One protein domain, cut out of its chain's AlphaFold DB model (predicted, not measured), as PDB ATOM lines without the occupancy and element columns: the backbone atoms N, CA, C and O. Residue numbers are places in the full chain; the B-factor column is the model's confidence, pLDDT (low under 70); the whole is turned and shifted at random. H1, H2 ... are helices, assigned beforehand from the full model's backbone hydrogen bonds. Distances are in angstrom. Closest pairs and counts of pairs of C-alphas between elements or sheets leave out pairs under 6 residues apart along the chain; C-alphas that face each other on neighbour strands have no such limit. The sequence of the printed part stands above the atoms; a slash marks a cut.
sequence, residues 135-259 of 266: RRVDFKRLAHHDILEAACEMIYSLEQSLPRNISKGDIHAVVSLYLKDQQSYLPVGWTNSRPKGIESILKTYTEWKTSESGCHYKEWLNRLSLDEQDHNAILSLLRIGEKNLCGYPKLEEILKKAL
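This is residues 135 to 259 of the 266 residues of an uncharacterized protein of Desulfuromonas sp (UniProt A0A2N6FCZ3). A long helix, H1, runs through the body of an all-helix domain, and its later part is surrounded: H2 folds back along it as a hairpin, H4 lies on the side away from H2, and H3 and H5 cross it on two opposite sides. H6 and H7 sit at the outside, over H2 and H5, while residues 135 to 146 of H1 reach beyond its contacts with the other helices. The printed part has 125 residues with seven named helices, H1 to H7 in order, and no named strand. It is compact, with a radius of gyration of the C-alphas of 14.7 A and spans of 42 by 32 by 23 A.

H1, residues 135 to 161, is 38.0 A long and begins at C-alpha 135 (205.449, 157.228, 145.460). H2, residues 168 to 184, is 24.4 A long. H3, residues 197 to 208, measures 16.7 A, and H4, residues 212 to 223, 16.8 A. H5, residues 226 to 240, is 21.2 A long. H6, residues 242 to 245, measures 5.0 A. H7, residues 249 to 258, is 14.2 A long and ends at C-alpha 258 (182.424, 123.407, 152.555).

H1 and H2 are the hubs, touching four helices each, and the packing is mostly crossed: leaving out the pairs with H6, a helix of under 6 residues, 2 of the 7 pairs of helices that touch are at a shallow tilt. H1, with residues 147 to 159 alone, touches H2 in a helical hairpin at a shallow tilt of 25 degrees, opposite ways; the closest C-alphas, Ala 151 and Val 175, are 6.2 A apart. H3 touches H1 about perpendicular, at 87 degrees, with the C-alphas of Tyr 205 and Cys 152 closest at 5.2 A. H4 only just touches H1, with 3 pairs of C-alphas within 8 A, the closest being Tyr 217 and Glu 153 at 7.4 A. H5 touches H1 at a steep tilt of 49 degrees, opposite ways, closest at the C-alphas of Ala 233 and Leu 158, 5.3 A. H6 touches H2, closest at the C-alphas of Asn 244 and Leu 177, 5.8 A. H7 touches H5 at a steep tilt of 63 degrees, with the C-alphas of Leu 255 and Ile 234 closest at 6.4 A. H1 and H7 are apart. Every O i to N i+4 pair is within hydrogen-bond range in H2, H3, H4, H5 and H7, and 22 of 23 are in H1; H6 is too short for such a pair.

The two C-alphas farthest apart, those of Arg 135 and Asn 165, are 45.1 A apart. The printed part has no cut. The link from H2 to H3, residues 185 to 196, is long. The mean pLDDT of the printed part is 80.2, and residues 135 to 144 and 185 to 197 are under 70.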
ATOM      1  N   ARG A 135     205.600 158.684 145.342       49.44
ATOM      2  CA  ARG A 135     205.449 157.228 145.460       49.44
ATOM      3  C   ARG A 135     204.733 156.792 146.733       49.44
ATOM      4  O   ARG A 135     203.919 155.881 146.672       49.44
ATOM      5  N   ARG A 136     204.911 157.488 147.861       53.56
ATOM      6  CA  ARG A 136     204.131 157.214 149.082       53.56
ATOM      7  C   ARG A 136     202.631 157.459 148.886       53.56
ATOM      8  O   ARG A 136     201.826 156.790 149.524       53.56
ATOM      9  N   VAL A 137     202.247 158.439 148.069       55.69
ATOM     10  CA  VAL A 137     200.839 158.754 147.771       55.69
ATOM     11  C   VAL A 137     200.271 157.764 146.759       55.69
ATOM     12  O   VAL A 137     199.160 157.282 146.959       55.69
ATOM     13  N   ASP A 138     201.041 157.402 145.734       53.38
ATOM     14  CA  ASP A 138     200.631 156.379 144.768       53.38
ATOM     15  C   ASP A 138     200.504 155.000 145.427       53.38
ATOM     16  O   ASP A 138     199.491 154.334 145.249       53.38
ATOM     17  N   PHE A 139     201.449 154.622 146.291       56.41
ATOM     18  CA  PHE A 139     201.410 153.383 147.072       56.41
ATOM     19  C   PHE A 139     200.226 153.354 148.042       56.41
ATOM     20  O   PHE A 139     199.526 152.353 148.140       56.41
ATOM     21  N   LYS A 140     199.936 154.483 148.707       59.59
ATOM     22  CA  LYS A 140     198.703 154.652 149.491       59.59
ATOM     23  C   LYS A 140     197.467 154.389 148.643       59.59
ATOM     24  O   LYS A 140     196.588 153.644 149.063       59.59
ATOM     25  N   ARG A 141     197.388 155.025 147.474       62.16
ATOM     26  CA  ARG A 141     196.242 154.900 146.571       62.16
ATOM     27  C   ARG A 141     196.071 153.457 146.099       62.16
ATOM     28  O   ARG A 141     194.950 152.975 146.154       62.16
ATOM     29  N   LEU A 142     197.152 152.788 145.705       62.75
ATOM     30  CA  LEU A 142     197.146 151.395 145.243       62.75
ATOM     31  C   LEU A 142     196.741 150.425 146.353       62.75
ATOM     32  O   LEU A 142     195.778 149.694 146.198       62.75
ATOM     33  N   ALA A 143     197.363 150.520 147.528       62.47
ATOM     34  CA  ALA A 143     196.983 149.732 148.699       62.47
ATOM     35  C   ALA A 143     195.497 149.865 149.061       62.47
ATOM     36  O   ALA A 143     194.854 148.906 149.477       62.47
ATOM     37  N   HIS A 144     194.940 151.070 148.932       69.69
ATOM     38  CA  HIS A 144     193.509 151.268 149.120       69.69
ATOM     39  C   HIS A 144     192.693 150.680 147.971       69.69
ATOM     40  O   HIS A 144     191.669 150.061 148.236       69.69
ATOM     41  N   HIS A 145     193.128 150.881 146.729       74.62
ATOM     42  CA  HIS A 145     192.465 150.367 145.539       74.62
ATOM     43  C   HIS A 145     192.327 148.844 145.590       74.62
ATOM     44  O   HIS A 145     191.213 148.350 145.489       74.62
ATOM     45  N   ASP A 146     193.404 148.117 145.875       72.38
ATOM     46  CA  ASP A 146     193.434 146.652 145.813       72.38
ATOM     47  C   ASP A 146     192.528 146.006 146.871       72.38
ATOM     48  O   ASP A 146     191.829 145.027 146.608       72.38
ATOM     49  N   ILE A 147     192.473 146.581 148.079       78.88
ATOM     50  CA  ILE A 147     191.557 146.095 149.122       78.88
ATOM     51  C   ILE A 147     190.096 146.339 148.700       78.88
ATOM     52  O   ILE A 147     189.226 145.511 148.979       78.88
ATOM     53  N   LEU A 148     189.814 147.460 148.027       83.38
ATOM     54  CA  LEU A 148     188.470 147.777 147.540       83.38
ATOM     55  C   LEU A 148     188.058 146.935 146.348       83.38
ATOM     56  O   LEU A 148     186.916 146.488 146.296       83.38
ATOM     57  N   GLU A 149     188.978 146.704 145.429       83.31
ATOM     58  CA  GLU A 149     188.790 145.835 144.282       83.31
ATOM     59  C   GLU A 149     188.503 144.407 144.744       83.31
ATOM     60  O   GLU A 149     187.445 143.875 144.420       83.31
ATOM     61  N   ALA A 150     189.325 143.859 145.645       84.62
ATOM     62  CA  ALA A 150     189.079 142.549 146.244       84.62
ATOM     63  C   ALA A 150     187.714 142.470 146.951       84.62
ATOM     64  O   ALA A 150     187.027 141.454 146.873       84.62
ATOM     65  N   ALA A 151     187.286 143.535 147.638       89.19
ATOM     66  CA  ALA A 151     185.955 143.586 148.241       89.19
ATOM     67  C   ALA A 151     184.840 143.573 147.175       89.19
ATOM     68  O   ALA A 151     183.831 142.889 147.343       89.19
ATOM     69  N   CYS A 152     185.011 144.290 146.063       91.62
ATOM     70  CA  CYS A 152     184.046 144.301 144.961       91.62
ATOM     71  C   CYS A 152     183.957 142.939 144.255       91.62
ATOM     72  O   CYS A 152     182.853 142.463 143.980       91.62
ATOM     73  N   GLU A 153     185.097 142.287 144.026       89.19
ATOM     74  CA  GLU A 153     185.187 140.931 143.481       89.19
ATOM     75  C   GLU A 153     184.479 139.908 144.375       89.19
ATOM     76  O   GLU A 153     183.704 139.088 143.874       89.19
ATOM     77  N   MET A 154     184.673 139.995 145.700       91.44
ATOM     78  CA  MET A 154     183.967 139.153 146.672       91.44
ATOM     79  C   MET A 154     182.460 139.371 146.615       91.44
ATOM     80  O   MET A 154     181.712 138.399 146.571       91.44
ATOM     81  N   ILE A 155     181.996 140.627 146.593       94.56
ATOM     82  CA  ILE A 155     180.559 140.913 146.468       94.56
ATOM     83  C   ILE A 155     180.017 140.261 145.199       94.56
ATOM     84  O   ILE A 155     178.993 139.584 145.261       94.56
ATOM     85  N   TYR A 156     180.698 140.433 144.064       93.50
ATOM     86  CA  TYR A 156     180.236 139.861 142.807       93.50
ATOM     87  C   TYR A 156     180.201 138.329 142.853       93.50
ATOM     88  O   TYR A 156     179.167 137.748 142.531       93.50
ATOM     89  N   SER A 157     181.284 137.688 143.301       91.12
ATOM     90  CA  SER A 157     181.372 136.227 143.423       91.12
ATOM     91  C   SER A 157     180.266 135.671 144.320       91.12
ATOM     92  O   SER A 157     179.524 134.782 143.906       91.12
ATOM     93  N   LEU A 158     180.070 136.252 145.505       94.06
ATOM     94  CA  LEU A 158     179.037 135.806 146.437       94.06
ATOM     95  C   LEU A 158     177.623 136.048 145.885       94.06
ATOM     96  O   LEU A 158     176.753 135.200 146.050       94.06
ATOM     97  N   GLU A 159     177.375 137.172 145.205       93.81
ATOM     98  CA  GLU A 159     176.071 137.454 144.587       93.81
ATOM     99  C   GLU A 159     175.732 136.519 143.419       93.81
ATOM    100  O   GLU A 159     174.546 136.335 143.137       93.81
ATOM    101  N   GLN A 160     176.735 136.004 142.697       90.94
ATOM    102  CA  GLN A 160     176.514 135.101 141.561       90.94
ATOM    103  C   GLN A 160     176.362 133.642 141.992       90.94
ATOM    104  O   GLN A 160     175.507 132.948 141.445       90.94
ATOM    105  N   SER A 161     177.161 133.193 142.957       89.62
ATOM    106  CA  SER A 161     177.273 131.770 143.293       89.62
ATOM    107  C   SER A 161     176.432 131.364 144.500       89.62
ATOM    108  O   SER A 161     175.959 130.234 144.577       89.62
ATOM    109  N   LEU A 162     176.197 132.265 145.463       87.62
ATOM    110  CA  LEU A 162     175.439 131.870 146.646       87.62
ATOM    111  C   LEU A 162     173.946 131.670 146.341       87.62
ATOM    112  O   LEU A 162     173.363 132.368 145.504       87.62
ATOM    113  N   PRO A 163     173.276 130.757 147.072       83.19
ATOM    114  CA  PRO A 163     171.852 130.517 146.902       83.19
ATOM    115  C   PRO A 163     171.014 131.794 147.045       83.19
ATOM    116  O   PRO A 163     171.245 132.629 147.918       83.19
ATOM    117  N   ARG A 164     169.945 131.908 146.244       83.50
ATOM    118  CA  ARG A 164     169.061 133.094 146.206       83.50
ATOM    119  C   ARG A 164     168.381 133.444 147.539       83.50
ATOM    120  O   ARG A 164     167.790 134.513 147.653       83.50
ATOM    121  N   ASN A 165     168.404 132.547 148.525       83.88
ATOM    122  CA  ASN A 165     167.856 132.779 149.863       83.88
ATOM    123  C   ASN A 165     168.841 133.496 150.814       83.88
ATOM    124  O   ASN A 165     168.477 133.757 151.970       83.88
ATOM    125  N   ILE A 166     170.062 133.789 150.356       91.38
ATOM    126  CA  ILE A 166     171.014 134.692 151.002       91.38
ATOM    127  C   ILE A 166     170.670 136.125 150.598       91.38
ATOM    128  O   ILE A 166     170.537 136.444 149.416       91.38
ATOM    129  N   SER A 167     170.500 137.005 151.586       92.25
ATOM    130  CA  SER A 167     170.236 138.416 151.317       92.25
ATOM    131  C   SER A 167     171.480 139.077 150.730       92.25
ATOM    132  O   SER A 167     172.574 138.948 151.277       92.25
ATOM    133  N   LYS A 168     171.309 139.878 149.673       91.38
ATOM    134  CA  LYS A 168     172.386 140.755 149.183       91.38
ATOM    135  C   LYS A 168     172.888 141.698 150.276       91.38
ATOM    136  O   LYS A 168     174.082 141.949 150.357       91.38
ATOM    137  N   GLY A 169     171.989 142.150 151.153       91.69
ATOM    138  CA  GLY A 169     172.354 142.966 152.308       91.69
ATOM    139  C   GLY A 169     173.297 142.243 153.273       91.69
ATOM    140  O   GLY A 169     174.218 142.872 153.782       91.69
ATOM    141  N   ASP A 170     173.127 140.930 153.462       92.88
ATOM    142  CA  ASP A 170     174.028 140.131 154.302       92.88
ATOM    143  C   ASP A 170     175.414 140.030 153.658       92.88
ATOM    144  O   ASP A 170     176.412 140.281 154.328       92.88
ATOM    145  N   ILE A 171     175.475 139.759 152.346       93.62
ATOM    146  CA  ILE A 171     176.725 139.727 151.562       93.62
ATOM    147  C   ILE A 171     177.467 141.063 151.681       93.62
ATOM    148  O   ILE A 171     178.652 141.103 152.013       93.62
ATOM    149  N   HIS A 172     176.772 142.176 151.444       92.69
ATOM    150  CA  HIS A 172     177.374 143.509 151.513       92.69
ATOM    151  C   HIS A 172     177.854 143.841 152.924       92.69
ATOM    152  O   HIS A 172     178.908 144.457 153.089       92.69
ATOM    153  N   ALA A 173     177.111 143.422 153.949       91.44
ATOM    154  CA  ALA A 173     177.481 143.667 155.332       91.44
ATOM    155  C   ALA A 173     178.729 142.871 155.747       91.44
ATOM    156  O   ALA A 173     179.649 143.472 156.303       91.44
ATOM    157  N   VAL A 174     178.830 141.575 155.417       92.38
ATOM    158  CA  VAL A 174     180.027 140.781 155.760       92.38
ATOM    159  C   VAL A 174     181.272 141.249 155.014       92.38
ATOM    160  O   VAL A 174     182.345 141.350 155.610       92.38
ATOM    161  N   VAL A 175     181.143 141.627 153.738       91.94
ATOM    162  CA  VAL A 175     182.276 142.174 152.977       91.94
ATOM    163  C   VAL A 175     182.692 143.543 153.527       91.94
ATOM    164  O   VAL A 175     183.877 143.865 153.563       91.94
ATOM    165  N   SER A 176     181.746 144.339 154.032       89.56
ATOM    166  CA  SER A 176     182.051 145.595 154.723       89.56
ATOM    167  C   SER A 176     182.827 145.386 156.024       89.56
ATOM    168  O   SER A 176     183.757 146.143 156.317       89.56
ATOM    169  N   LEU A 177     182.499 144.335 156.782       88.75
ATOM    170  CA  LEU A 177     183.266 143.944 157.966       88.75
ATOM    171  C   LEU A 177     184.689 143.515 157.592       88.75
ATOM    172  O   LEU A 177     185.636 144.024 158.192       88.75
ATOM    173  N   TYR A 178     184.845 142.684 156.553       87.38
ATOM    174  CA  TYR A 178     186.156 142.335 155.998       87.38
ATOM    175  C   TYR A 178     186.949 143.582 155.597       87.38
ATOM    176  O   TYR A 178     188.087 143.754 156.022       87.38
ATOM    177  N   LEU A 179     186.348 144.504 154.840       84.31
ATOM    178  CA  LEU A 179     187.031 145.716 154.403       84.31
ATOM    179  C   LEU A 179     187.489 146.571 155.590       84.31
ATOM    180  O   LEU A 179     188.603 147.094 155.586       84.31
ATOM    181  N   LYS A 180     186.641 146.719 156.613       82.62
ATOM    182  CA  LYS A 180     186.981 147.458 157.833       82.62
ATOM    183  C   LYS A 180     188.166 146.822 158.561       82.62
ATOM    184  O   LYS A 180     189.039 147.550 159.034       82.62
ATOM    185  N   ASP A 181     188.186 145.496 158.642       80.88
ATOM    186  CA  ASP A 181     189.276 144.722 159.231       80.88
ATOM    187  C   ASP A 181     190.571 144.906 158.421       80.88
ATOM    188  O   ASP A 181     191.569 145.368 158.972       80.88
ATOM    189  N   GLN A 182     190.530 144.741 157.093       75.38
ATOM    190  CA  GLN A 182     191.679 144.970 156.203       75.38
ATOM    191  C   GLN A 182     192.237 146.397 156.296       75.38
ATOM    192  O   GLN A 182     193.445 146.614 156.372       75.38
ATOM    193  N   GLN A 183     191.361 147.400 156.364       73.00
ATOM    194  CA  GLN A 183     191.769 148.794 156.536       73.00
ATOM    195  C   GLN A 183     192.407 149.081 157.902       73.00
ATOM    196  O   GLN A 183     193.086 150.104 158.042       73.00
ATOM    197  N   SER A 184     192.179 148.240 158.917       70.38
ATOM    198  CA  SER A 184     192.791 148.396 160.240       70.38
ATOM    199  C   SER A 184     194.291 148.090 160.230       70.38
ATOM    200  O   SER A 184     195.031 148.709 160.990       70.38
ATOM    201  N   TYR A 185     194.739 147.242 159.298       64.00
ATOM    202  CA  TYR A 185     196.149 146.912 159.082       64.00
ATOM    203  C   TYR A 185     196.916 147.988 158.301       64.00
ATOM    204  O   TYR A 185     198.144 147.955 158.233       64.00
ATOM    205  N   LEU A 186     196.220 148.973 157.722       61.09
ATOM    206  CA  LEU A 186     196.879 150.073 157.023       61.09
ATOM    207  C   LEU A 186     197.569 151.026 158.014       61.09
ATOM    208  O   LEU A 186     196.987 151.344 159.057       61.09
ATOM    209  N   PRO A 187     198.755 151.572 157.675       55.88
ATOM    210  CA  PRO A 187     199.512 152.416 158.592       55.88
ATOM    211  C   PRO A 187     198.725 153.627 159.116       55.88
ATOM    212  O   PRO A 187     197.929 154.257 158.409       55.88
ATOM    213  N   VAL A 188     199.011 154.010 160.363       53.50
ATOM    214  CA  VAL A 188     198.409 155.178 161.024       53.50
ATOM    215  C   VAL A 188     198.593 156.439 160.159       53.50
ATOM    216  O   VAL A 188     199.679 156.718 159.648       53.50
ATOM    217  N   GLY A 189     197.507 157.198 159.959       55.06
ATOM    218  CA  GLY A 189     197.481 158.403 159.114       55.06
ATOM    219  C   GLY A 189     197.113 158.171 157.639       55.06
ATOM    220  O   GLY A 189     197.122 159.117 156.852       55.06
ATOM    221  N   TRP A 190     196.764 156.941 157.246       60.59
ATOM    222  CA  TRP A 190     196.209 156.607 155.921       60.59
ATOM    223  C   TRP A 190     194.666 156.648 155.905       60.59
ATOM    224  O   TRP A 190     193.988 155.923 155.186       60.59
ATOM    225  N   THR A 191     194.069 157.464 156.769       54.97
ATOM    226  CA  THR A 191     192.632 157.425 157.079       54.97
ATOM    227  C   THR A 191     191.752 158.217 156.113       54.97
ATOM    228  O   THR A 191     190.543 158.003 156.092       54.97
ATOM    229  N   ASN A 192     192.328 159.123 155.319       53.78
ATOM    230  CA  ASN A 192     191.561 160.088 154.518       53.78
ATOM    231  C   ASN A 192     190.950 159.496 153.238       53.78
ATOM    232  O   ASN A 192     190.069 160.111 152.650       53.78
ATOM    233  N   SER A 193     191.386 158.304 152.833       56.16
ATOM    234  CA  SER A 193     190.977 157.607 151.603       56.16
ATOM    235  C   SER A 193     190.144 156.347 151.872       56.16
ATOM    236  O   SER A 193     189.915 155.548 150.971       56.16
ATOM    237  N   ARG A 194     189.683 156.149 153.116       62.09
ATOM    238  CA  ARG A 194     188.872 154.987 153.498       62.09
ATOM    239  C   ARG A 194     187.408 155.207 153.102       62.09
ATOM    240  O   ARG A 194     186.803 156.147 153.622       62.09
ATOM    241  N   PRO A 195     186.799 154.351 152.267       60.12
ATOM    242  CA  PRO A 195     185.348 154.311 152.162       60.12
ATOM    243  C   PRO A 195     184.755 153.961 153.523       60.12
ATOM    244  O   PRO A 195     185.177 153.013 154.189       60.12
ATOM    245  N   LYS A 196     183.816 154.795 153.969       65.75
ATOM    246  CA  LYS A 196     183.218 154.699 155.298       65.75
ATOM    247  C   LYS A 196     181.893 153.954 155.196       65.75
ATOM    248  O   LYS A 196     180.901 154.516 154.746       65.75
ATOM    249  N   GLY A 197     181.889 152.708 155.657       65.50
ATOM    250  CA  GLY A 197     180.674 151.912 155.807       65.50
ATOM    251  C   GLY A 197     180.121 151.325 154.507       65.50
ATOM    252  O   GLY A 197     180.684 151.488 153.426       65.50
ATOM    253  N   ILE A 198     178.996 150.618 154.652       78.88
ATOM    254  CA  ILE A 198     178.365 149.799 153.604       78.88
ATOM    255  C   ILE A 198     177.984 150.643 152.378       78.88
ATOM    256  O   ILE A 198     178.258 150.240 151.253       78.88
ATOM    257  N   GLU A 199     177.419 151.837 152.578       80.62
ATOM    258  CA  GLU A 199     176.995 152.721 151.478       80.62
ATOM    259  C   GLU A 199     178.157 153.124 150.567       80.62
ATOM    260  O   GLU A 199     178.026 153.144 149.342       80.62
ATOM    261  N   SER A 200     179.320 153.400 151.159       78.19
ATOM    262  CA  SER A 200     180.501 153.780 150.392       78.19
ATOM    263  C   SER A 200     181.034 152.615 149.560       78.19
ATOM    264  O   SER A 200     181.474 152.839 148.437       78.19
ATOM    265  N   ILE A 201     180.967 151.387 150.081       83.19
ATOM    266  CA  ILE A 201     181.353 150.173 149.349       83.19
ATOM    267  C   ILE A 201     180.379 149.913 148.212       83.19
ATOM    268  O   ILE A 201     180.810 149.600 147.112       83.19
ATOM    269  N   LEU A 202     179.076 150.076 148.446       86.81
ATOM    270  CA  LEU A 202     178.063 149.865 147.415       86.81
ATOM    271  C   LEU A 202     178.221 150.828 146.247       86.81
ATOM    272  O   LEU A 202     178.081 150.426 145.090       86.81
ATOM    273  N   LYS A 203     178.553 152.087 146.544       88.31
ATOM    274  CA  LYS A 203     178.897 153.064 145.516       88.31
ATOM    275  C   LYS A 203     180.109 152.597 144.705       88.31
ATOM    276  O   LYS A 203     180.003 152.484 143.487       88.31
ATOM    277  N   THR A 204     181.209 152.251 145.377       87.31
ATOM    278  CA  THR A 204     182.427 151.754 144.717       87.31
ATOM    279  C   THR A 204     182.165 150.484 143.908       87.31
ATOM    280  O   THR A 204     182.611 150.395 142.776       87.31
ATOM    281  N   TYR A 205     181.383 149.539 144.428       91.25
ATOM    282  CA  TYR A 205     181.000 148.315 143.726       91.25
ATOM    283  C   TYR A 205     180.178 148.609 142.471       91.25
ATOM    284  O   TYR A 205     180.409 148.006 141.428       91.25
ATOM    285  N   THR A 206     179.245 149.560 142.540       91.19
ATOM    286  CA  THR A 206     178.429 149.956 141.383       91.19
ATOM    287  C   THR A 206     179.295 150.552 140.274       91.19
ATOM    288  O   THR A 206     179.134 150.185 139.112       91.19
ATOM    289  N   GLU A 207     180.242 151.419 140.637       90.94
ATOM    290  CA  GLU A 207     181.212 152.015 139.709       90.94
ATOM    291  C   GLU A 207     182.164 150.948 139.138       90.94
ATOM    292  O   GLU A 207     182.300 150.817 137.916       90.94
ATOM    293  N   TRP A 208     182.748 150.119 140.009       92.31
ATOM    294  CA  TRP A 208     183.647 149.018 139.653       92.31
ATOM    295  C   TRP A 208     182.983 148.037 138.693       92.31
ATOM    296  O   TRP A 208     183.584 147.654 137.693       92.31
ATOM    297  N   LYS A 209     181.707 147.702 138.908       89.12
ATOM    298  CA  LYS A 209     180.944 146.782 138.056       89.12
ATOM    299  C   LYS A 209     180.885 147.245 136.599       89.12
ATOM    300  O   LYS A 209     180.687 146.412 135.723       89.12
ATOM    301  N   THR A 210     181.011 148.538 136.324       89.12
ATOM    302  CA  THR A 210     181.039 149.087 134.958       89.12
ATOM    303  C   THR A 210     182.437 149.464 134.472       89.12
ATOM    304  O   THR A 210     182.590 149.860 133.320       89.12
ATOM    305  N   SER A 211     183.448 149.348 135.333       85.50
ATOM    306  CA  SER A 211     184.847 149.577 134.977       85.50
ATOM    307  C   SER A 211     185.404 148.443 134.113       85.50
ATOM    308  O   SER A 211     184.851 147.344 134.082       85.50
ATOM    309  N   GLU A 212     186.527 148.697 133.441       77.50
ATOM    310  CA  GLU A 212     187.248 147.686 132.658       77.50
ATOM    311  C   GLU A 212     187.616 146.461 133.509       77.50
ATOM    312  O   GLU A 212     187.307 145.335 133.120       77.50
ATOM    313  N   SER A 213     188.171 146.682 134.707       76.12
ATOM    314  CA  SER A 213     188.505 145.601 135.644       76.12
ATOM    315  C   SER A 213     187.275 144.770 136.018       76.12
ATOM    316  O   SER A 213     187.263 143.548 135.860       76.12
ATOM    317  N   GLY A 214     186.177 145.428 136.406       76.81
ATOM    318  CA  GLY A 214     184.941 144.724 136.741       76.81
ATOM    319  C   GLY A 214     184.337 143.968 135.559       76.81
ATOM    320  O   GLY A 214     183.776 142.892 135.747       76.81
ATOM    321  N   CYS A 215     184.456 144.476 134.332       78.44
ATOM    322  CA  CYS A 215     184.037 143.750 133.133       78.44
ATOM    323  C   CYS A 215     184.894 142.497 132.900       78.44
ATOM    324  O   CYS A 215     184.329 141.415 132.728       78.44
ATOM    325  N   HIS A 216     186.224 142.607 132.979       73.75
ATOM    326  CA  HIS A 216     187.129 141.463 132.843       73.75
ATOM    327  C   HIS A 216     186.888 140.396 133.917       73.75
ATOM    328  O   HIS A 216     186.805 139.212 133.588       73.75
ATOM    329  N   TYR A 217     186.696 140.794 135.178       78.62
ATOM    330  CA  TYR A 217     186.420 139.851 136.263       78.62
ATOM    331  C   TYR A 217     185.115 139.079 136.036       78.62
ATOM    332  O   TYR A 217     185.066 137.865 136.216       78.62
ATOM    333  N   LYS A 218     184.051 139.759 135.585       83.06
ATOM    334  CA  LYS A 218     182.784 139.094 135.243       83.06
ATOM    335  C   LYS A 218     182.955 138.086 134.126       83.06
ATOM    336  O   LYS A 218     182.412 136.991 134.211       83.06
ATOM    337  N   GLU A 219     183.651 138.467 133.059       77.62
ATOM    338  CA  GLU A 219     183.901 137.560 131.945       77.62
ATOM    339  C   GLU A 219     184.686 136.337 132.394       77.62
ATOM    340  O   GLU A 219     184.329 135.225 132.017       77.62
ATOM    341  N   TRP A 220     185.720 136.532 133.213       84.12
ATOM    342  CA  TRP A 220     186.491 135.440 133.791       84.12
ATOM    343  C   TRP A 220     185.612 134.521 134.646       84.12
ATOM    344  O   TRP A 220     185.570 133.322 134.381       84.12
ATOM    345  N   LEU A 221     184.843 135.070 135.595       75.94
ATOM    346  CA  LEU A 221     183.982 134.275 136.475       75.94
ATOM    347  C   LEU A 221     182.921 133.499 135.678       75.94
ATOM    348  O   LEU A 221     182.683 132.327 135.949       75.94
ATOM    349  N   ASN A 222     182.333 134.118 134.652       82.19
ATOM    350  CA  ASN A 222     181.317 133.490 133.801       82.19
ATOM    351  C   ASN A 222     181.871 132.387 132.882       82.19
ATOM    352  O   ASN A 222     181.085 131.623 132.325       82.19
ATOM    353  N   ARG A 223     183.196 132.306 132.684       79.06
ATOM    354  CA  ARG A 223     183.841 131.203 131.947       79.06
ATOM    355  C   ARG A 223     184.039 129.959 132.811       79.06
ATOM    356  O   ARG A 223     184.254 128.886 132.253       79.06
ATOM    357  N   LEU A 224     183.989 130.102 134.134       77.06
ATOM    358  CA  LEU A 224     184.123 128.991 135.067       77.06
ATOM    359  C   LEU A 224     182.852 128.136 135.079       77.06
ATOM    360  O   LEU A 224     181.738 128.649 134.929       77.06
ATOM    361  N   SER A 225     183.020 126.837 135.308       85.00
ATOM    362  CA  SER A 225     181.908 125.936 135.615       85.00
ATOM    363  C   SER A 225     181.213 126.337 136.922       85.00
ATOM    364  O   SER A 225     181.773 127.063 137.743       85.00
ATOM    365  N   LEU A 226     179.984 125.862 137.139       85.69
ATOM    366  CA  LEU A 226     179.235 126.177 138.362       85.69
ATOM    367  C   LEU A 226     179.981 125.725 139.626       85.69
ATOM    368  O   LEU A 226     180.077 126.498 140.571       85.69
ATOM    369  N   ASP A 227     180.589 124.538 139.601       79.94
ATOM    370  CA  ASP A 227     181.370 124.018 140.730       79.94
ATOM    371  C   ASP A 227     182.588 124.908 141.040       79.94
ATOM    372  O   ASP A 227     182.916 125.155 142.201       79.94
ATOM    373  N   GLU A 228     183.252 125.439 140.008       76.62
ATOM    374  CA  GLU A 228     184.380 126.366 140.162       76.62
ATOM    375  C   GLU A 228     183.937 127.746 140.669       76.62
ATOM    376  O   GLU A 228     184.640 128.369 141.468       76.62
ATOM    377  N   GLN A 229     182.767 128.226 140.242       80.44
ATOM    378  CA  GLN A 229     182.182 129.463 140.762       80.44
ATOM    379  C   GLN A 229     181.820 129.317 142.244       80.44
ATOM    380  O   GLN A 229     182.172 130.185 143.048       80.44
ATOM    381  N   ASP A 230     181.186 128.205 142.619       85.25
ATOM    382  CA  ASP A 230     180.863 127.883 144.010       85.25
ATOM    383  C   ASP A 230     182.137 127.776 144.851       85.25
ATOM    384  O   ASP A 230     182.222 128.368 145.929       85.25
ATOM    385  N   HIS A 231     183.174 127.113 144.333       80.81
ATOM    386  CA  HIS A 231     184.479 127.058 144.987       80.81
ATOM    387  C   HIS A 231     185.065 128.459 145.225       80.81
ATOM    388  O   HIS A 231     185.517 128.755 146.334       80.81
ATOM    389  N   ASN A 232     185.005 129.356 144.238       77.69
ATOM    390  CA  ASN A 232     185.482 130.734 144.386       77.69
ATOM    391  C   ASN A 232     184.678 131.528 145.440       77.69
ATOM    392  O   ASN A 232     185.240 132.292 146.233       77.69
ATOM    393  N   ALA A 233     183.368 131.300 145.528       86.88
ATOM    394  CA  ALA A 233     182.546 131.892 146.579       86.88
ATOM    395  C   ALA A 233     182.929 131.377 147.977       86.88
ATOM    396  O   ALA A 233     183.003 132.165 148.923       86.88
ATOM    397  N   ILE A 234     183.261 130.088 148.118       84.81
ATOM    398  CA  ILE A 234     183.804 129.542 149.371       84.81
ATOM    399  C   ILE A 234     185.154 130.180 149.715       84.81
ATOM    400  O   ILE A 234     185.357 130.576 150.863       84.81
ATOM    401  N   LEU A 235     186.059 130.342 148.744       78.81
ATOM    402  CA  LEU A 235     187.335 131.039 148.956       78.81
ATOM    403  C   LEU A 235     187.125 132.491 149.411       78.81
ATOM    404  O   LEU A 235     187.830 132.971 150.300       78.81
ATOM    405  N   SER A 236     186.115 133.170 148.865       85.12
ATOM    406  CA  SER A 236     185.722 134.515 149.295       85.12
ATOM    407  C   SER A 236     185.253 134.531 150.757       85.12
ATOM    408  O   SER A 236     185.713 135.365 151.538       85.12
ATOM    409  N   LEU A 237     184.407 133.578 151.171       84.12
ATOM    410  CA  LEU A 237     183.975 133.441 152.571       84.12
ATOM    411  C   LEU A 237     185.141 133.118 153.517       84.12
ATOM    412  O   LEU A 237     185.225 133.693 154.604       84.12
ATOM    413  N   LEU A 238     186.069 132.253 153.098       80.94
ATOM    414  CA  LEU A 238     187.286 131.949 153.857       80.94
ATOM    415  C   LEU A 238     188.143 133.196 154.073       80.94
ATOM    416  O   LEU A 238     188.642 133.414 155.176       80.94
ATOM    417  N   ARG A 239     188.282 134.033 153.041       80.19
ATOM    418  CA  ARG A 239     189.056 135.277 153.106       80.19
ATOM    419  C   ARG A 239     188.407 136.335 154.000       80.19
ATOM    420  O   ARG A 239     189.126 137.082 154.657       80.19
ATOM    421  N   ILE A 240     187.074 136.383 154.059       83.31
ATOM    422  CA  ILE A 240     186.336 137.227 155.015       83.31
ATOM    423  C   ILE A 240     186.639 136.799 156.457       83.31
ATOM    424  O   ILE A 240     186.814 137.653 157.332       83.31
ATOM    425  N   GLY A 241     186.743 135.489 156.688       81.44
ATOM    426  CA  GLY A 241     187.103 134.895 157.969       81.44
ATOM    427  C   GLY A 241     185.925 134.771 158.938       81.44
ATOM    428  O   GLY A 241     185.025 135.612 158.987       81.44
ATOM    429  N   GLU A 242     185.949 133.721 159.763       81.69
ATOM    430  CA  GLU A 242     184.838 133.342 160.654       81.69
ATOM    431  C   GLU A 242     184.392 134.470 161.596       81.69
ATOM    432  O   GLU A 242     183.199 134.673 161.810       81.69
ATOM    433  N   LYS A 243     185.341 135.261 162.111       82.56
ATOM    434  CA  LYS A 243     185.060 136.404 162.995       82.56
ATOM    435  C   LYS A 243     184.107 137.419 162.352       82.56
ATOM    436  O   LYS A 243     183.243 137.949 163.044       82.56
ATOM    437  N   ASN A 244     184.266 137.690 161.056       85.50
ATOM    438  CA  ASN A 244     183.445 138.657 160.322       85.50
ATOM    439  C   ASN A 244     182.127 138.048 159.815       85.50
ATOM    440  O   ASN A 244     181.224 138.789 159.439       85.50
ATOM    441  N   LEU A 245     182.009 136.716 159.823       88.62
ATOM    442  CA  LEU A 245     180.770 136.002 159.510       88.62
ATOM    443  C   LEU A 245     179.864 135.820 160.735       88.62
ATOM    444  O   LEU A 245     178.686 135.519 160.563       88.62
ATOM    445  N   CYS A 246     180.382 136.040 161.949       87.25
ATOM    446  CA  CYS A 246     179.621 135.931 163.191       87.25
ATOM    447  C   CYS A 246     178.360 136.808 163.156       87.25
ATOM    448  O   CYS A 246     178.437 138.029 163.009       87.25
ATOM    449  N   GLY A 247     177.194 136.174 163.302       88.25
ATOM    450  CA  GLY A 247     175.889 136.843 163.215       88.25
ATOM    451  C   GLY A 247     175.217 136.728 161.844       88.25
ATOM    452  O   GLY A 247     174.095 137.205 161.681       88.25
ATOM    453  N   TYR A 248     175.849 136.034 160.892       92.94
ATOM    454  CA  TYR A 248     175.310 135.724 159.567       92.94
ATOM    455  C   TYR A 248     175.192 134.199 159.387       92.94
ATOM    456  O   TYR A 248     175.926 133.597 158.597       92.94
ATOM    457  N   PRO A 249     174.250 133.541 160.092       90.88
ATOM    458  CA  PRO A 249     174.249 132.088 160.290       90.88
ATOM    459  C   PRO A 249     174.184 131.281 158.991       90.88
ATOM    460  O   PRO A 249     174.779 130.213 158.907       90.88
ATOM    461  N   LYS A 250     173.511 131.792 157.952       92.81
ATOM    462  CA  LYS A 250     173.447 131.111 156.651       92.81
ATOM    463  C   LYS A 250     174.797 131.100 155.928       92.81
ATOM    464  O   LYS A 250     175.140 130.105 155.300       92.81
ATOM    465  N   LEU A 251     175.557 132.193 156.011       92.00
ATOM    466  CA  LEU A 251     176.895 132.284 155.420       92.00
ATOM    467  C   LEU A 251     177.892 131.427 156.205       92.00
ATOM    468  O   LEU A 251     178.696 130.713 155.607       92.00
ATOM    469  N   GLU A 252     177.787 131.432 157.536       89.94
ATOM    470  CA  GLU A 252     178.563 130.531 158.392       89.94
ATOM    471  C   GLU A 252     178.289 129.056 158.076       89.94
ATOM    472  O   GLU A 252     179.215 128.252 158.032       89.94
ATOM    473  N   GLU A 253     177.025 128.682 157.870       90.56
ATOM    474  CA  GLU A 253     176.636 127.307 157.557       90.56
ATOM    475  C   GLU A 253     177.218 126.842 156.217       90.56
ATOM    476  O   GLU A 253     177.719 125.722 156.127       90.56
ATOM    477  N   ILE A 254     177.196 127.703 155.195       89.06
ATOM    478  CA  ILE A 254     177.809 127.422 153.889       89.06
ATOM    479  C   ILE A 254     179.305 127.149 154.057       89.06
ATOM    480  O   ILE A 254     179.802 126.131 153.574       89.06
ATOM    481  N   LEU A 255     180.005 128.007 154.805       86.62
ATOM    482  CA  LEU A 255     181.429 127.829 155.066       86.62
ATOM    483  C   LEU A 255     181.717 126.528 155.835       86.62
ATOM    484  O   LEU A 255     182.611 125.772 155.462       86.62
ATOM    485  N   LYS A 256     180.926 126.232 156.874       86.38
ATOM    486  CA  LYS A 256     181.058 125.015 157.696       86.38
ATOM    487  C   LYS A 256     180.806 123.732 156.906       86.38
ATOM    488  O   LYS A 256     181.433 122.726 157.202       86.38
ATOM    489  N   LYS A 257     179.898 123.751 155.928       86.00
ATOM    490  CA  LYS A 257     179.637 122.598 155.046       86.00
ATOM    491  C   LYS A 257     180.747 122.384 154.021       86.00
ATOM    492  O   LYS A 257     181.002 121.246 153.645       86.00
ATOM    493  N   ALA A 258     181.363 123.467 153.553       80.38
ATOM    494  CA  ALA A 258     182.424 123.407 152.555       80.38
ATOM    495  C   ALA A 258     183.784 123.010 153.150       80.38
ATOM    496  O   ALA A 258     184.622 122.441 152.454       80.38
ATOM    497  N   LEU A 259     184.008 123.293 154.434       72.88
ATOM    498  CA  LEU A 259     185.187 122.832 155.155       72.88
ATOM    499  C   LEU A 259     184.961 121.399 155.659       72.88
ATOM    500  O   LEU A 259     184.011 121.173 156.410       72.88
TER     501      LEU A 259